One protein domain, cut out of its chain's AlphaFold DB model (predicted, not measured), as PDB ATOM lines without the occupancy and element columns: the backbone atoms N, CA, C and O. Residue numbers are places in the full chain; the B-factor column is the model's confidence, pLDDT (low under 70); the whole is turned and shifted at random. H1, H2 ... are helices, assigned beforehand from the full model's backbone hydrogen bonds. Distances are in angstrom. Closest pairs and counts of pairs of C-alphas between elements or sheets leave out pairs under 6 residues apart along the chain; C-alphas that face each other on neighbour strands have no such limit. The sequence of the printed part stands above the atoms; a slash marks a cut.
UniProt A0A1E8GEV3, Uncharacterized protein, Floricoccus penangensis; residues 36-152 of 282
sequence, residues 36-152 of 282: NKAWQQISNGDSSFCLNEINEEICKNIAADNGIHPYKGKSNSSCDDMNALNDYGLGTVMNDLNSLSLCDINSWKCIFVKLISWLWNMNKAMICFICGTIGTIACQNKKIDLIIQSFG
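Overview. This is residues 36 to 152 of the 282 residues of an uncharacterized protein of Floricoccus penangensis (UniProt A0A1E8GEV3). H3 and the much longer H4 form a helical hairpin, with short H1 packed on H3 and short H2 on H4; residues 137 to 152 of H4 stick out as an arm. The printed part has 117 residues with four named helices, in order H1, H2, H3, H4, which hold 84 of them, and no named strand; the class is all helix. It is loose, with radius of gyration of the C-alphas 18.8 A and spans of 73 by 30 by 19 A.

Along the chain. Find C-alpha 36 at (11.936, 256.266, 16.428), where H1, residues 36 to 43, begins. H2 is residues 56 to 63 and H3 residues 78 to 97, 28.0 A long. H4, residues 105 to 152, runs 69.0 A to C-alpha 152 at (56.498, 270.908, 47.864).

Arrangement. Look at C-alphas 38 and 84, the closest of H1 and H3, 4.6 A apart; these helices touch at a steep tilt of 40 degrees. H2 touches H4 at a steep tilt of 56 degrees, closest at C-alphas 63 and 132, 3.9 A. The hairpin H3 and H4 has a shallow tilt of 13 degrees, opposite ways, closest at C-alphas 89 and 118, 6.4 A. In H1, H2, H3 and H4 every O i to N i+4 pair is within hydrogen-bond range.

Size, cuts and confidence. The printed part has no cut; the links H1 to H2 and H2 to H3 are long. Residues 146 to 152 have pLDDT under 70.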
ATOM      1  N   ASN A  36      11.114 256.236  17.641       88.88
ATOM      2  CA  ASN A  36      11.936 256.266  16.428       88.88
ATOM      3  C   ASN A  36      13.006 257.349  16.505       88.88
ATOM      4  O   ASN A  36      14.148 257.117  16.114       88.88
ATOM      5  N   LYS A  37      12.653 258.521  17.034       88.69
ATOM      6  CA  LYS A  37      13.611 259.612  17.227       88.69
ATOM      7  C   LYS A  37      14.733 259.208  18.183       88.69
ATOM      8  O   LYS A  37      15.907 259.408  17.880       88.69
ATOM      9  N   ALA A  38      14.362 258.605  19.308       89.69
ATOM     10  CA  ALA A  38      15.302 258.100  20.297       89.69
ATOM     11  C   ALA A  38      16.235 257.037  19.688       89.69
ATOM     12  O   ALA A  38      17.452 257.111  19.839       89.69
ATOM     13  N   TRP A  39      15.685 256.109  18.898       90.12
ATOM     14  CA  TRP A  39      16.478 255.117  18.176       90.12
ATOM     15  C   TRP A  39      17.445 255.739  17.166       90.12
ATOM     16  O   TRP A  39      18.615 255.366  17.121       90.12
ATOM     17  N   GLN A  40      16.985 256.705  16.367       90.31
ATOM     18  CA  GLN A  40      17.825 257.399  15.389       90.31
ATOM     19  C   GLN A  40      19.012 258.089  16.055       90.31
ATOM     20  O   GLN A  40      20.125 258.014  15.532       90.31
ATOM     21  N   GLN A  41      18.790 258.702  17.218       91.06
ATOM     22  CA  GLN A  41      19.843 259.335  17.998       91.06
ATOM     23  C   GLN A  41      20.895 258.313  18.444       91.06
ATOM     24  O   GLN A  41      22.054 258.465  18.066       91.06
ATOM     25  N   ILE A  42      20.490 257.230  19.116       90.62
ATOM     26  CA  ILE A  42      21.417 256.183  19.589       90.62
ATOM     27  C   ILE A  42      22.137 255.503  18.414       90.62
ATOM     28  O   ILE A  42      23.319 255.190  18.499       90.62
ATOM     29  N   SER A  43      21.437 255.284  17.293       90.38
ATOM     30  CA  SER A  43      22.023 254.682  16.089       90.38
ATOM     31  C   SER A  43      23.071 255.568  15.425       90.38
ATOM     32  O   SER A  43      23.861 255.076  14.624       90.38
ATOM     33  N   ASN A  44      23.056 256.874  15.715       89.38
ATOM     34  CA  ASN A  44      24.024 257.844  15.218       89.38
ATOM     35  C   ASN A  44      24.224 257.772  13.682       89.38
ATOM     36  O   ASN A  44      25.324 257.915  13.142       89.38
ATOM     37  N   GLY A  45      23.128 257.515  12.957       83.88
ATOM     38  CA  GLY A  45      23.105 257.410  11.495       83.88
ATOM     39  C   GLY A  45      23.586 256.073  10.918       83.88
ATOM     40  O   GLY A  45      23.710 255.955   9.697       83.88
ATOM     41  N   ASP A  46      23.842 255.069  11.753       86.31
ATOM     42  CA  ASP A  46      24.167 253.713  11.324       86.31
ATOM     43  C   ASP A  46      22.899 252.853  11.208       86.31
ATOM     44  O   ASP A  46      22.327 252.393  12.194       86.31
ATOM     45  N   SER A  47      22.471 252.587   9.972       85.06
ATOM     46  CA  SER A  47      21.307 251.737   9.690       85.06
ATOM     47  C   SER A  47      21.508 250.266  10.062       85.06
ATOM     48  O   SER A  47      20.542 249.508  10.065       85.06
ATOM     49  N   SER A  48      22.751 249.841  10.314       84.69
ATOM     50  CA  SER A  48      23.085 248.483  10.751       84.69
ATOM     51  C   SER A  48      23.212 248.353  12.270       84.69
ATOM     52  O   SER A  48      23.394 247.242  12.775       84.69
ATOM     53  N   PHE A  49      23.079 249.462  13.003       85.44
ATOM     54  CA  PHE A  49      23.156 249.462  14.453       85.44
ATOM     55  C   PHE A  49      22.036 248.620  15.067       85.44
ATOM     56  O   PHE A  49      20.857 248.763  14.739       85.44
ATOM     57  N   CYS A  50      22.412 247.740  15.993       83.56
ATOM     58  CA  CYS A  50      21.486 246.920  16.755       83.56
ATOM     59  C   CYS A  50      21.968 246.822  18.201       83.56
ATOM     60  O   CYS A  50      22.957 246.151  18.504       83.56
ATOM     61  N   LEU A  51      21.245 247.479  19.104       83.06
ATOM     62  CA  LEU A  51      21.513 247.426  20.528       83.06
ATOM     63  C   LEU A  51      20.810 246.223  21.160       83.06
ATOM     64  O   LEU A  51      19.605 246.247  21.400       83.06
ATOM     65  N   ASN A  52      21.585 245.180  21.445       79.12
ATOM     66  CA  ASN A  52      21.108 244.024  22.205       79.12
ATOM     67  C   ASN A  52      21.445 244.156  23.698       79.12
ATOM     68  O   ASN A  52      20.601 243.918  24.561       79.12
ATOM     69  N   GLU A  53      22.686 244.535  23.999       87.75
ATOM     70  CA  GLU A  53      23.206 244.662  25.359       87.75
ATOM     71  C   GLU A  53      24.309 245.724  25.405       87.75
ATOM     72  O   GLU A  53      25.038 245.906  24.429       87.75
ATOM     73  N   ILE A  54      24.473 246.374  26.558       92.06
ATOM     74  CA  ILE A  54      25.682 247.143  26.869       92.06
ATOM     75  C   ILE A  54      26.858 246.172  27.078       92.06
ATOM     76  O   ILE A  54      27.027 245.556  28.139       92.06
ATOM     77  N   ASN A  55      27.658 246.005  26.027       92.44
ATOM     78  CA  ASN A  55      28.881 245.206  26.039       92.44
ATOM     79  C   ASN A  55      30.091 246.039  26.513       92.44
ATOM     80  O   ASN A  55      29.971 247.224  26.824       92.44
ATOM     81  N   GLU A  56      31.270 245.420  26.583       93.00
ATOM     82  CA  GLU A  56      32.492 246.099  27.036       93.00
ATOM     83  C   GLU A  56      32.938 247.244  26.120       93.00
ATOM     84  O   GLU A  56      33.500 248.225  26.600       93.00
ATOM     85  N   GLU A  57      32.701 247.139  24.814       92.56
ATOM     86  CA  GLU A  57      33.064 248.178  23.848       92.56
ATOM     87  C   GLU A  57      32.207 249.428  24.047       92.56
ATOM     88  O   GLU A  57      32.737 250.517  24.258       92.56
ATOM     89  N   ILE A  58      30.886 249.249  24.104       93.31
ATOM     90  CA  ILE A  58      29.928 250.305  24.433       93.31
ATOM     91  C   ILE A  58      30.267 250.902  25.801       93.31
ATOM     92  O   ILE A  58      30.290 252.116  25.960       93.31
ATOM     93  N   CYS A  59      30.598 250.067  26.789       94.06
ATOM     94  CA  CYS A  59      30.985 250.526  28.121       94.06
ATOM     95  C   CYS A  59      32.231 251.426  28.096       94.06
ATOM     96  O   CYS A  59      32.244 252.463  28.757       94.06
ATOM     97  N   LYS A  60      33.261 251.064  27.318       93.81
ATOM     98  CA  LYS A  60      34.467 251.889  27.131       93.81
ATOM     99  C   LYS A  60      34.143 253.217  26.453       93.81
ATOM    100  O   LYS A  60      34.667 254.240  26.882       93.81
ATOM    101  N   ASN A  61      33.271 253.208  25.447       93.69
ATOM    102  CA  ASN A  61      32.835 254.431  24.775       93.69
ATOM    103  C   ASN A  61      32.072 255.344  25.738       93.69
ATOM    104  O   ASN A  61      32.415 256.519  25.856       93.69
ATOM    105  N   ILE A  62      31.133 254.785  26.507       93.94
ATOM    106  CA  ILE A  62      30.368 255.532  27.507       93.94
ATOM    107  C   ILE A  62      31.296 256.138  28.568       93.94
ATOM    108  O   ILE A  62      31.165 257.314  28.909       93.94
ATOM    109  N   ALA A  63      32.246 255.346  29.075       93.12
ATOM    110  CA  ALA A  63      33.222 255.778  30.074       93.12
ATOM    111  C   ALA A  63      34.150 256.899  29.568       93.12
ATOM    112  O   ALA A  63      34.661 257.672  30.376       93.12
ATOM    113  N   ALA A  64      34.357 256.984  28.252       91.19
ATOM    114  CA  ALA A  64      35.154 258.012  27.586       91.19
ATOM    115  C   ALA A  64      34.319 259.190  27.045       91.19
ATOM    116  O   ALA A  64      34.861 260.021  26.325       91.19
ATOM    117  N   ASP A  65      33.022 259.254  27.368       90.81
ATOM    118  CA  ASP A  65      32.067 260.252  26.859       90.81
ATOM    119  C   ASP A  65      31.902 260.281  25.323       90.81
ATOM    120  O   ASP A  65      31.583 261.303  24.724       90.81
ATOM    121  N   ASN A  66      32.091 259.131  24.668       92.00
ATOM    122  CA  ASN A  66      31.932 258.970  23.217       92.00
ATOM    123  C   ASN A  66      30.552 258.410  22.819       92.00
ATOM    124  O   ASN A  66      30.373 257.965  21.680       92.00
ATOM    125  N   GLY A  67      29.598 258.368  23.753       91.56
ATOM    126  CA  GLY A  67      28.269 257.814  23.510       91.56
ATOM    127  C   GLY A  67      28.232 256.284  23.485       91.56
ATOM    128  O   GLY A  67      29.198 255.591  23.813       91.56
ATOM    129  N   ILE A  68      27.076 255.742  23.108       92.12
ATOM    130  CA  ILE A  68      26.829 254.302  22.967       92.12
ATOM    131  C   ILE A  68      27.445 253.785  21.665       92.12
ATOM    132  O   ILE A  68      28.047 252.711  21.658       92.12
ATOM    133  N   HIS A  69      27.300 254.546  20.575       90.31
ATOM    134  CA  HIS A  69      27.708 254.122  19.233       90.31
ATOM    135  C   HIS A  69      28.427 255.237  18.459       90.31
ATOM    136  O   HIS A  69      27.809 255.957  17.667       90.31
ATOM    137  N   PRO A  70      29.746 255.405  18.649       87.31
ATOM    138  CA  PRO A  70      30.534 256.271  17.784       87.31
ATOM    139  C   PRO A  70      30.582 255.686  16.363       87.31
ATOM    140  O   PRO A  70      31.044 254.567  16.147       87.31
ATOM    141  N   TYR A  71      30.137 256.453  15.365       85.56
ATOM    142  CA  TYR A  71      30.055 256.010  13.974       85.56
ATOM    143  C   TYR A  71      30.649 257.042  13.011       85.56
ATOM    144  O   TYR A  71      30.269 258.211  13.006       85.56
ATOM    145  N   LYS A  72      31.594 256.611  12.159       84.56
ATOM    146  CA  LYS A  72      32.249 257.449  11.128       84.56
ATOM    147  C   LYS A  72      32.778 258.799  11.655       84.56
ATOM    148  O   LYS A  72      32.645 259.823  10.990       84.56
ATOM    149  N   GLY A  73      33.365 258.801  12.853       77.94
ATOM    150  CA  GLY A  73      33.908 260.014  13.481       77.94
ATOM    151  C   GLY A  73      32.848 260.982  14.018       77.94
ATOM    152  O   GLY A  73      33.184 262.103  14.382       77.94
ATOM    153  N   LYS A  74      31.581 260.563  14.066       80.31
ATOM    154  CA  LYS A  74      30.516 261.237  14.804       80.31
ATOM    155  C   LYS A  74      30.255 260.450  16.077       80.31
ATOM    156  O   LYS A  74      30.136 259.228  16.023       80.31
ATOM    157  N   SER A  75      30.121 261.132  17.197       84.69
ATOM    158  CA  SER A  75      29.671 260.555  18.460       84.69
ATOM    159  C   SER A  75      28.741 261.549  19.129       84.69
ATOM    160  O   SER A  75      29.017 262.749  19.131       84.69
ATOM    161  N   ASN A  76      27.647 261.051  19.690       88.81
ATOM    162  CA  ASN A  76      26.890 261.824  20.660       88.81
ATOM    163  C   ASN A  76      27.630 261.779  22.002       88.81
ATOM    164  O   ASN A  76      28.487 260.917  22.213       88.81
ATOM    165  N   SER A  77      27.293 262.689  22.915       90.62
ATOM    166  CA  SER A  77      27.758 262.551  24.297       90.62
ATOM    167  C   SER A  77      27.119 261.321  24.950       90.62
ATOM    168  O   SER A  77      26.022 260.893  24.569       90.62
ATOM    169  N   SER A  78      27.761 260.774  25.983       91.50
ATOM    170  CA  SER A  78      27.165 259.694  26.779       91.50
ATOM    171  C   SER A  78      25.849 260.122  27.424       91.50
ATOM    172  O   SER A  78      24.939 259.311  27.555       91.50
ATOM    173  N   CYS A  79      25.719 261.399  27.789       90.88
ATOM    174  CA  CYS A  79      24.490 261.950  28.353       90.88
ATOM    175  C   CYS A  79      23.333 261.924  27.343       90.88
ATOM    176  O   CYS A  79      22.240 261.449  27.657       90.88
ATOM    177  N   ASP A  80      23.583 262.392  26.118       92.50
ATOM    178  CA  ASP A  80      22.580 262.426  25.051       92.50
ATOM    179  C   ASP A  80      22.116 261.015  24.690       92.50
ATOM    180  O   ASP A  80      20.913 260.760  24.594       92.50
ATOM    181  N   ASP A  81      23.060 260.087  24.539       92.31
ATOM    182  CA  ASP A  81      22.750 258.699  24.218       92.31
ATOM    183  C   ASP A  81      22.056 257.975  25.373       92.31
ATOM    184  O   ASP A  81      21.164 257.177  25.116       92.31
ATOM    185  N   MET A  82      22.384 258.261  26.638       91.44
ATOM    186  CA  MET A  82      21.679 257.676  27.786       91.44
ATOM    187  C   MET A  82      20.247 258.203  27.936       91.44
ATOM    188  O   MET A  82      19.353 257.427  28.280       91.44
ATOM    189  N   ASN A  83      20.009 259.487  27.654       91.44
ATOM    190  CA  ASN A  83      18.656 260.051  27.623       91.44
ATOM    191  C   ASN A  83      17.831 259.422  26.497       91.44
ATOM    192  O   ASN A  83      16.730 258.930  26.739       91.44
ATOM    193  N   ALA A  84      18.393 259.363  25.287       91.81
ATOM    194  CA  ALA A  84      17.740 258.715  24.158       91.81
ATOM    195  C   ALA A  84      17.506 257.224  24.426       91.81
ATOM    196  O   ALA A  84      16.435 256.706  24.122       91.81
ATOM    197  N   LEU A  85      18.468 256.537  25.049       91.19
ATOM    198  CA  LEU A  85      18.310 255.158  25.485       91.19
ATOM    199  C   LEU A  85      17.078 255.069  26.387       91.19
ATOM    200  O   LEU A  85      16.124 254.386  26.018       91.19
ATOM    201  N   ASN A  86      17.035 255.814  27.495       91.06
ATOM    202  CA  ASN A  86      15.909 255.815  28.431       91.06
ATOM    203  C   ASN A  86      14.547 256.024  27.743       91.06
ATOM    204  O   ASN A  86      13.623 255.237  27.971       91.06
ATOM    205  N   ASP A  87      14.447 257.030  26.872       90.75
ATOM    206  CA  ASP A  87      13.229 257.342  26.119       90.75
ATOM    207  C   ASP A  87      12.823 256.197  25.184       90.75
ATOM    208  O   ASP A  87      11.648 255.828  25.122       90.75
ATOM    209  N   TYR A  88      13.789 255.583  24.495       90.31
ATOM    210  CA  TYR A  88      13.545 254.450  23.607       90.31
ATOM    211  C   TYR A  88      12.954 253.260  24.364       90.31
ATOM    212  O   TYR A  88      11.931 252.702  23.954       90.31
ATOM    213  N   GLY A  89      13.565 252.853  25.477       88.06
ATOM    214  CA  GLY A  89      13.120 251.653  26.173       88.06
ATOM    215  C   GLY A  89      11.859 251.842  27.000       88.06
ATOM    216  O   GLY A  89      10.966 250.997  26.925       88.06
ATOM    217  N   LEU A  90      11.731 252.951  27.739       86.19
ATOM    218  CA  LEU A  90      10.484 253.252  28.449       86.19
ATOM    219  C   LEU A  90       9.348 253.531  27.468       86.19
ATOM    220  O   LEU A  90       8.231 253.066  27.689       86.19
ATOM    221  N   GLY A  91       9.637 254.210  26.356       87.62
ATOM    222  CA  GLY A  91       8.684 254.416  25.273       87.62
ATOM    223  C   GLY A  91       8.196 253.106  24.669       87.62
ATOM    224  O   GLY A  91       6.992 252.915  24.508       87.62
ATOM    225  N   THR A  92       9.108 252.162  24.419       86.44
ATOM    226  CA  THR A  92       8.763 250.830  23.901       86.44
ATOM    227  C   THR A  92       7.893 250.065  24.893       86.44
ATOM    228  O   THR A  92       6.861 249.529  24.505       86.44
ATOM    229  N   VAL A  93       8.255 250.057  26.182       86.50
ATOM    230  CA  VAL A  93       7.454 249.395  27.223       86.50
ATOM    231  C   VAL A  93       6.072 250.040  27.352       86.50
ATOM    232  O   VAL A  93       5.085 249.321  27.444       86.50
ATOM    233  N   MET A  94       5.971 251.371  27.322       85.44
ATOM    234  CA  MET A  94       4.691 252.087  27.406       85.44
ATOM    235  C   MET A  94       3.795 251.810  26.191       85.44
ATOM    236  O   MET A  94       2.601 251.541  26.339       85.44
ATOM    237  N   ASN A  95       4.369 251.835  24.986       86.06
ATOM    238  CA  ASN A  95       3.655 251.513  23.754       86.06
ATOM    239  C   ASN A  95       3.163 250.058  23.764       86.06
ATOM    240  O   ASN A  95       1.998 249.812  23.440       86.06
ATOM    241  N   ASP A  96       4.011 249.120  24.201       84.12
ATOM    242  CA  ASP A  96       3.633 247.719  24.391       84.12
ATOM    243  C   ASP A  96       2.471 247.632  25.395       84.12
ATOM    244  O   ASP A  96       1.428 247.074  25.052       84.12
ATOM    245  N   LEU A  97       2.590 248.259  26.578       83.38
ATOM    246  CA  LEU A  97       1.569 248.290  27.642       83.38
ATOM    247  C   LEU A  97       0.188 248.760  27.151       83.38
ATOM    248  O   LEU A  97      -0.827 248.149  27.484       83.38
ATOM    249  N   ASN A  98       0.139 249.786  26.302       81.31
ATOM    250  CA  ASN A  98      -1.106 250.312  25.726       81.31
ATOM    251  C   ASN A  98      -1.770 249.390  24.687       81.31
ATOM    252  O   ASN A  98      -2.903 249.639  24.247       81.31
ATOM    253  N   SER A  99      -1.060 248.356  24.242       79.62
ATOM    254  CA  SER A  99      -1.526 247.414  23.226       79.62
ATOM    255  C   SER A  99      -1.992 246.071  23.800       79.62
ATOM    256  O   SER A  99      -2.589 245.287  23.062       79.62
ATOM    257  N   LEU A 100      -1.785 245.802  25.097       77.81
ATOM    258  CA  LEU A 100      -2.111 244.492  25.668       77.81
ATOM    259  C   LEU A 100      -3.555 244.315  26.085       77.81
ATOM    260  O   LEU A 100      -4.207 245.198  26.636       77.81
ATOM    261  N   SER A 101      -3.979 243.060  25.965       74.50
ATOM    262  CA  SER A 101      -5.112 242.530  26.704       74.50
ATOM    263  C   SER A 101      -4.695 242.127  28.121       74.50
ATOM    264  O   SER A 101      -3.743 241.370  28.317       74.50
ATOM    265  N   LEU A 102      -5.468 242.563  29.120       73.44
ATOM    266  CA  LEU A 102      -5.290 242.181  30.528       73.44
ATOM    267  C   LEU A 102      -5.435 240.669  30.773       73.44
ATOM    268  O   LEU A 102      -4.962 240.167  31.788       73.44
ATOM    269  N   CYS A 103      -6.059 239.934  29.850       82.44
ATOM    270  CA  CYS A 103      -6.306 238.501  29.990       82.44
ATOM    271  C   CYS A 103      -5.195 237.610  29.408       82.44
ATOM    272  O   CYS A 103      -5.276 236.391  29.547       82.44
ATOM    273  N   ASP A 104      -4.161 238.175  28.771       84.06
ATOM    274  CA  ASP A 104      -3.067 237.397  28.181       84.06
ATOM    275  C   ASP A 104      -1.822 237.375  29.078       84.06
ATOM    276  O   ASP A 104      -0.923 238.217  28.996       84.06
ATOM    277  N   ILE A 105      -1.755 236.357  29.936       84.25
ATOM    278  CA  ILE A 105      -0.658 236.170  30.892       84.25
ATOM    279  C   ILE A 105       0.714 235.988  30.223       84.25
ATOM    280  O   ILE A 105       1.739 236.312  30.825       84.25
ATOM    281  N   ASN A 106       0.763 235.469  28.991       84.94
ATOM    282  CA  ASN A 106       2.025 235.258  28.283       84.94
ATOM    283  C   ASN A 106       2.578 236.583  27.761       84.94
ATOM    284  O   ASN A 106       3.782 236.830  27.865       84.94
ATOM    285  N   SER A 107       1.700 237.460  27.282       82.62
ATOM    286  CA  SER A 107       2.098 238.790  26.837       82.62
ATOM    287  C   SER A 107       2.591 239.660  28.004       82.62
ATOM    288  O   SER A 107       3.617 240.329  27.877       82.62
ATOM    289  N   TRP A 108       1.990 239.536  29.195       80.50
ATOM    290  CA  TRP A 108       2.523 240.153  30.421       80.50
ATOM    291  C   TRP A 108       3.926 239.660  30.783       80.50
ATOM    292  O   TRP A 108       4.815 240.470  31.049       80.50
ATOM    293  N   LYS A 109       4.162 238.340  30.759       85.44
ATOM    294  CA  LYS A 109       5.501 237.774  31.014       85.44
ATOM    295  C   LYS A 109       6.543 238.330  30.045       85.44
ATOM    296  O   LYS A 109       7.644 238.664  30.474       85.44
ATOM    297  N   CYS A 110       6.198 238.452  28.763       83.88
ATOM    298  CA  CYS A 110       7.095 239.004  27.750       83.88
ATOM    299  C   CYS A 110       7.520 240.439  28.091       83.88
ATOM    300  O   CYS A 110       8.707 240.757  28.053       83.88
ATOM    301  N   ILE A 111       6.578 241.287  28.504       85.75
ATOM    302  CA  ILE A 111       6.870 242.687  28.840       85.75
ATOM    303  C   ILE A 111       7.697 242.812  30.098       85.75
ATOM    304  O   ILE A 111       8.631 243.607  30.117       85.75
ATOM    305  N   PHE A 112       7.420 242.009  31.125       84.88
ATOM    306  CA  PHE A 112       8.270 241.995  32.311       84.88
ATOM    307  C   PHE A 112       9.707 241.604  31.958       84.88
ATOM    308  O   PHE A 112      10.639 242.254  32.421       84.88
ATOM    309  N   VAL A 113       9.911 240.611  31.086       86.50
ATOM    310  CA  VAL A 113      11.258 240.244  30.622       86.50
ATOM    311  C   VAL A 113      11.913 241.391  29.844       86.50
ATOM    312  O   VAL A 113      13.071 241.708  30.117       86.50
ATOM    313  N   LYS A 114      11.186 242.057  28.934       84.12
ATOM    314  CA  LYS A 114      11.696 243.233  28.207       84.12
ATOM    315  C   LYS A 114      12.080 244.367  29.160       84.12
ATOM    316  O   LYS A 114      13.181 244.892  29.052       84.12
ATOM    317  N   LEU A 115      11.210 244.703  30.112       87.38
ATOM    318  CA  LEU A 115      11.436 245.755  31.102       87.38
ATOM    319  C   LEU A 115      12.654 245.449  31.980       87.38
ATOM    320  O   LEU A 115      13.498 246.316  32.182       87.38
ATOM    321  N   ILE A 116      12.782 244.217  32.478       88.88
ATOM    322  CA  ILE A 116      13.931 243.817  33.299       88.88
ATOM    323  C   ILE A 116      15.225 243.840  32.479       88.88
ATOM    324  O   ILE A 116      16.223 244.390  32.941       88.88
ATOM    325  N   SER A 117      15.213 243.308  31.253       86.75
ATOM    326  CA  SER A 117      16.377 243.366  30.358       86.75
ATOM    327  C   SER A 117      16.766 244.806  30.025       86.75
ATOM    328  O   SER A 117      17.949 245.123  29.898       86.75
ATOM    329  N   TRP A 118      15.777 245.684  29.888       86.75
ATOM    330  CA  TRP A 118      15.987 247.096  29.634       86.75
ATOM    331  C   TRP A 118      16.634 247.809  30.828       86.75
ATOM    332  O   TRP A 118      17.669 248.458  30.678       86.75
ATOM    333  N   LEU A 119      16.073 247.627  32.028       89.06
ATOM    334  CA  LEU A 119      16.622 248.170  33.273       89.06
ATOM    335  C   LEU A 119      18.048 247.674  33.525       89.06
ATOM    336  O   LEU A 119      18.903 248.443  33.957       89.06
ATOM    337  N   TRP A 120      18.323 246.405  33.217       90.44
ATOM    338  CA  TRP A 120      19.667 245.841  33.298       90.44
ATOM    339  C   TRP A 120      20.661 246.592  32.403       90.44
ATOM    340  O   TRP A 120      21.725 246.996  32.871       90.44
ATOM    341  N   ASN A 121      20.297 246.837  31.141       90.00
ATOM    342  CA  ASN A 121      21.129 247.586  30.200       90.00
ATOM    343  C   ASN A 121      21.344 249.042  30.639       90.00
ATOM    344  O   ASN A 121      22.486 249.498  30.665       90.00
ATOM    345  N   MET A 122      20.288 249.743  31.062       91.12
ATOM    346  CA  MET A 122      20.397 251.109  31.591       91.12
ATOM    347  C   MET A 122      21.341 251.187  32.798       91.12
ATOM    348  O   MET A 122      22.210 252.056  32.854       91.12
ATOM    349  N   ASN A 123      21.224 250.247  33.739       92.62
ATOM    350  CA  ASN A 123      22.102 250.191  34.907       92.62
ATOM    351  C   ASN A 123      23.558 249.928  34.518       92.62
ATOM    352  O   ASN A 123      24.457 250.575  35.052       92.62
ATOM    353  N   LYS A 124      23.808 249.020  33.568       93.31
ATOM    354  CA  LYS A 124      25.156 248.774  33.042       93.31
ATOM    355  C   LYS A 124      25.757 250.040  32.430       93.31
ATOM    356  O   LYS A 124      26.875 250.396  32.784       93.31
ATOM    357  N   ALA A 125      25.010 250.739  31.570       92.56
ATOM    358  CA  ALA A 125      25.446 252.000  30.966       92.56
ATOM    359  C   ALA A 125      25.790 253.054  32.032       92.56
ATOM    360  O   ALA A 125      26.859 253.660  31.984       92.56
ATOM    361  N   MET A 126      24.933 253.212  33.044       92.75
ATOM    362  CA  MET A 126      25.164 254.146  34.148       92.75
ATOM    363  C   MET A 126      26.419 253.795  34.958       92.75
ATOM    364  O   MET A 126      27.208 254.682  35.280       92.75
ATOM    365  N   ILE A 127      26.645 252.512  35.255       93.69
ATOM    366  CA  ILE A 127      27.865 252.060  35.941       93.69
ATOM    367  C   ILE A 127      29.104 252.390  35.102       93.69
ATOM    368  O   ILE A 127      30.066 252.932  35.641       93.69
ATOM    369  N   CYS A 128      29.076 252.131  33.791       93.88
ATOM    370  CA  CYS A 128      30.175 252.470  32.883       93.88
ATOM    371  C   CYS A 128      30.505 253.969  32.916       93.88
ATOM    372  O   CYS A 128      31.670 254.341  33.067       93.88
ATOM    373  N   PHE A 129      29.481 254.823  32.857       92.44
ATOM    374  CA  PHE A 129      29.634 256.275  32.943       92.44
ATOM    375  C   PHE A 129      30.249 256.721  34.279       92.44
ATOM    376  O   PHE A 129      31.203 257.503  34.306       92.44
ATOM    377  N   ILE A 130      29.755 256.183  35.400       90.94
ATOM    378  CA  ILE A 130      30.279 256.481  36.740       90.94
ATOM    379  C   ILE A 130      31.740 256.033  36.859       90.94
ATOM    380  O   ILE A 130      32.576 256.802  37.329       90.94
ATOM    381  N   CYS A 131      32.076 254.821  36.406       90.25
ATOM    382  CA  CYS A 131      33.450 254.319  36.424       90.25
ATOM    383  C   CYS A 131      34.398 255.205  35.601       90.25
ATOM    384  O   CYS A 131      35.487 255.527  36.079       90.25
ATOM    385  N   GLY A 132      33.982 255.645  34.408       89.62
ATOM    386  CA  GLY A 132      34.751 256.586  33.585       89.62
ATOM    387  C   GLY A 132      34.955 257.945  34.260       89.62
ATOM    388  O   GLY A 132      36.067 258.479  34.297       89.62
ATOM    389  N   THR A 133      33.901 258.466  34.891       86.44
ATOM    390  CA  THR A 133      33.936 259.737  35.632       86.44
ATOM    391  C   THR A 133      34.891 259.662  36.825       86.44
ATOM    392  O   THR A 133      35.749 260.530  36.989       86.44
ATOM    393  N   ILE A 134      34.806 258.597  37.630       86.81
ATOM    394  CA  ILE A 134      35.721 258.358  38.758       86.81
ATOM    395  C   ILE A 134      37.166 258.250  38.261       86.81
ATOM    396  O   ILE A 134      38.058 258.849  38.860       86.81
ATOM    397  N   GLY A 135      37.403 257.538  37.155       85.31
ATOM    398  CA  GLY A 135      38.727 257.442  36.536       85.31
ATOM    399  C   GLY A 135      39.287 258.809  36.124       85.31
ATOM    400  O   GLY A 135      40.449 259.113  36.395       85.31
ATOM    401  N   THR A 136      38.441 259.667  35.550       86.00
ATOM    402  CA  THR A 136      38.810 261.036  35.159       86.00
ATOM    403  C   THR A 136      39.155 261.897  36.373       86.00
ATOM    404  O   THR A 136      40.208 262.536  36.388       86.00
ATOM    405  N   ILE A 137      38.327 261.867  37.422       82.88
ATOM    406  CA  ILE A 137      38.579 262.590  38.679       82.88
ATOM    407  C   ILE A 137      39.879 262.101  39.326       82.88
ATOM    408  O   ILE A 137      40.701 262.911  39.745       82.88
ATOM    409  N   ALA A 138      40.115 260.788  39.366       81.50
ATOM    410  CA  ALA A 138      41.346 260.222  39.910       81.50
ATOM    411  C   ALA A 138      42.588 260.671  39.118       81.50
ATOM    412  O   ALA A 138      43.602 261.028  39.718       81.50
ATOM    413  N   CYS A 139      42.510 260.718  37.782       81.19
ATOM    414  CA  CYS A 139      43.589 261.267  36.956       81.19
ATOM    415  C   CYS A 139      43.815 262.764  37.239       81.19
ATOM    416  O   CYS A 139      44.963 263.193  37.360       81.19
ATOM    417  N   GLN A 140      42.752 263.562  37.382       81.38
ATOM    418  CA  GLN A 140      42.874 264.981  37.727       81.38
ATOM    419  C   GLN A 140      43.495 265.185  39.111       81.38
ATOM    420  O   GLN A 140      44.432 265.972  39.235       81.38
ATOM    421  N   ASN A 141      43.056 264.429  40.118       81.19
ATOM    422  CA  ASN A 141      43.637 264.465  41.459       81.19
ATOM    423  C   ASN A 141      45.124 264.111  41.425       81.19
ATOM    424  O   ASN A 141      45.928 264.851  41.973       81.19
ATOM    425  N   LYS A 142      45.522 263.069  40.682       77.31
ATOM    426  CA  LYS A 142      46.940 262.723  40.505       77.31
ATOM    427  C   LYS A 142      47.743 263.864  39.868       77.31
ATOM    428  O   LYS A 142      48.874 264.113  40.273       77.31
ATOM    429  N   LYS A 143      47.185 264.563  38.872       76.31
ATOM    430  CA  LYS A 143      47.836 265.739  38.268       76.31
ATOM    431  C   LYS A 143      47.982 266.875  39.280       76.31
ATOM    432  O   LYS A 143      49.047 267.477  39.344       76.31
ATOM    433  N   ILE A 144      46.948 267.140  40.075       77.38
ATOM    434  CA  ILE A 144      46.977 268.154  41.136       77.38
ATOM    435  C   ILE A 144      48.010 267.784  42.204       77.38
ATOM    436  O   ILE A 144      48.826 268.628  42.553       77.38
ATOM    437  N   ASP A 145      48.044 266.533  42.660       71.31
ATOM    438  CA  ASP A 145      49.016 266.051  43.645       71.31
ATOM    439  C   ASP A 145      50.448 266.186  43.132       71.31
ATOM    440  O   ASP A 145      51.320 266.633  43.867       71.31
ATOM    441  N   LEU A 146      50.697 265.870  41.858       66.94
ATOM    442  CA  LEU A 146      52.009 266.062  41.234       66.94
ATOM    443  C   LEU A 146      52.377 267.543  41.098       66.94
ATOM    444  O   LEU A 146      53.536 267.901  41.291       66.94
ATOM    445  N   ILE A 147      51.410 268.417  40.811       66.56
ATOM    446  CA  ILE A 147      51.621 269.868  40.829       66.56
ATOM    447  C   ILE A 147      51.962 270.320  42.257       66.56
ATOM    448  O   ILE A 147      52.957 271.011  42.458       66.56
ATOM    449  N   ILE A 148      51.215 269.883  43.270       66.81
ATOM    450  CA  ILE A 148      51.475 270.211  44.678       66.81
ATOM    451  C   ILE A 148      52.841 269.676  45.122       66.81
ATOM    452  O   ILE A 148      53.599 270.414  45.740       66.81
ATOM    453  N   GLN A 149      53.200 268.440  44.772       61.31
ATOM    454  CA  GLN A 149      54.522 267.865  45.037       61.31
ATOM    455  C   GLN A 149      55.621 268.621  44.295       61.31
ATOM    456  O   GLN A 149      56.671 268.865  44.873       61.31
ATOM    457  N   SER A 150      55.381 269.083  43.065       56.38
ATOM    458  CA  SER A 150      56.341 269.942  42.369       56.38
ATOM    459  C   SER A 150      56.590 271.251  43.121       56.38
ATOM    460  O   SER A 150      57.731 271.696  43.187       56.38
ATOM    461  N   PHE A 151      55.568 271.813  43.775       51.19
ATOM    462  CA  PHE A 151      55.717 272.964  44.667       51.19
ATOM    463  C   PHE A 151      56.287 272.600  46.052       51.19
ATOM    464  O   PHE A 151      56.902 273.450  46.690       51.19
ATOM    465  N   GLY A 152      56.088 271.370  46.533       46.34
ATOM    466  CA  GLY A 152      56.498 270.908  47.864       46.34
ATOM    467  C   GLY A 152      57.925 270.354  47.935       46.34
ATOM    468  O   GLY A 152      58.642 270.656  48.883       46.34
TER     469      GLY A 152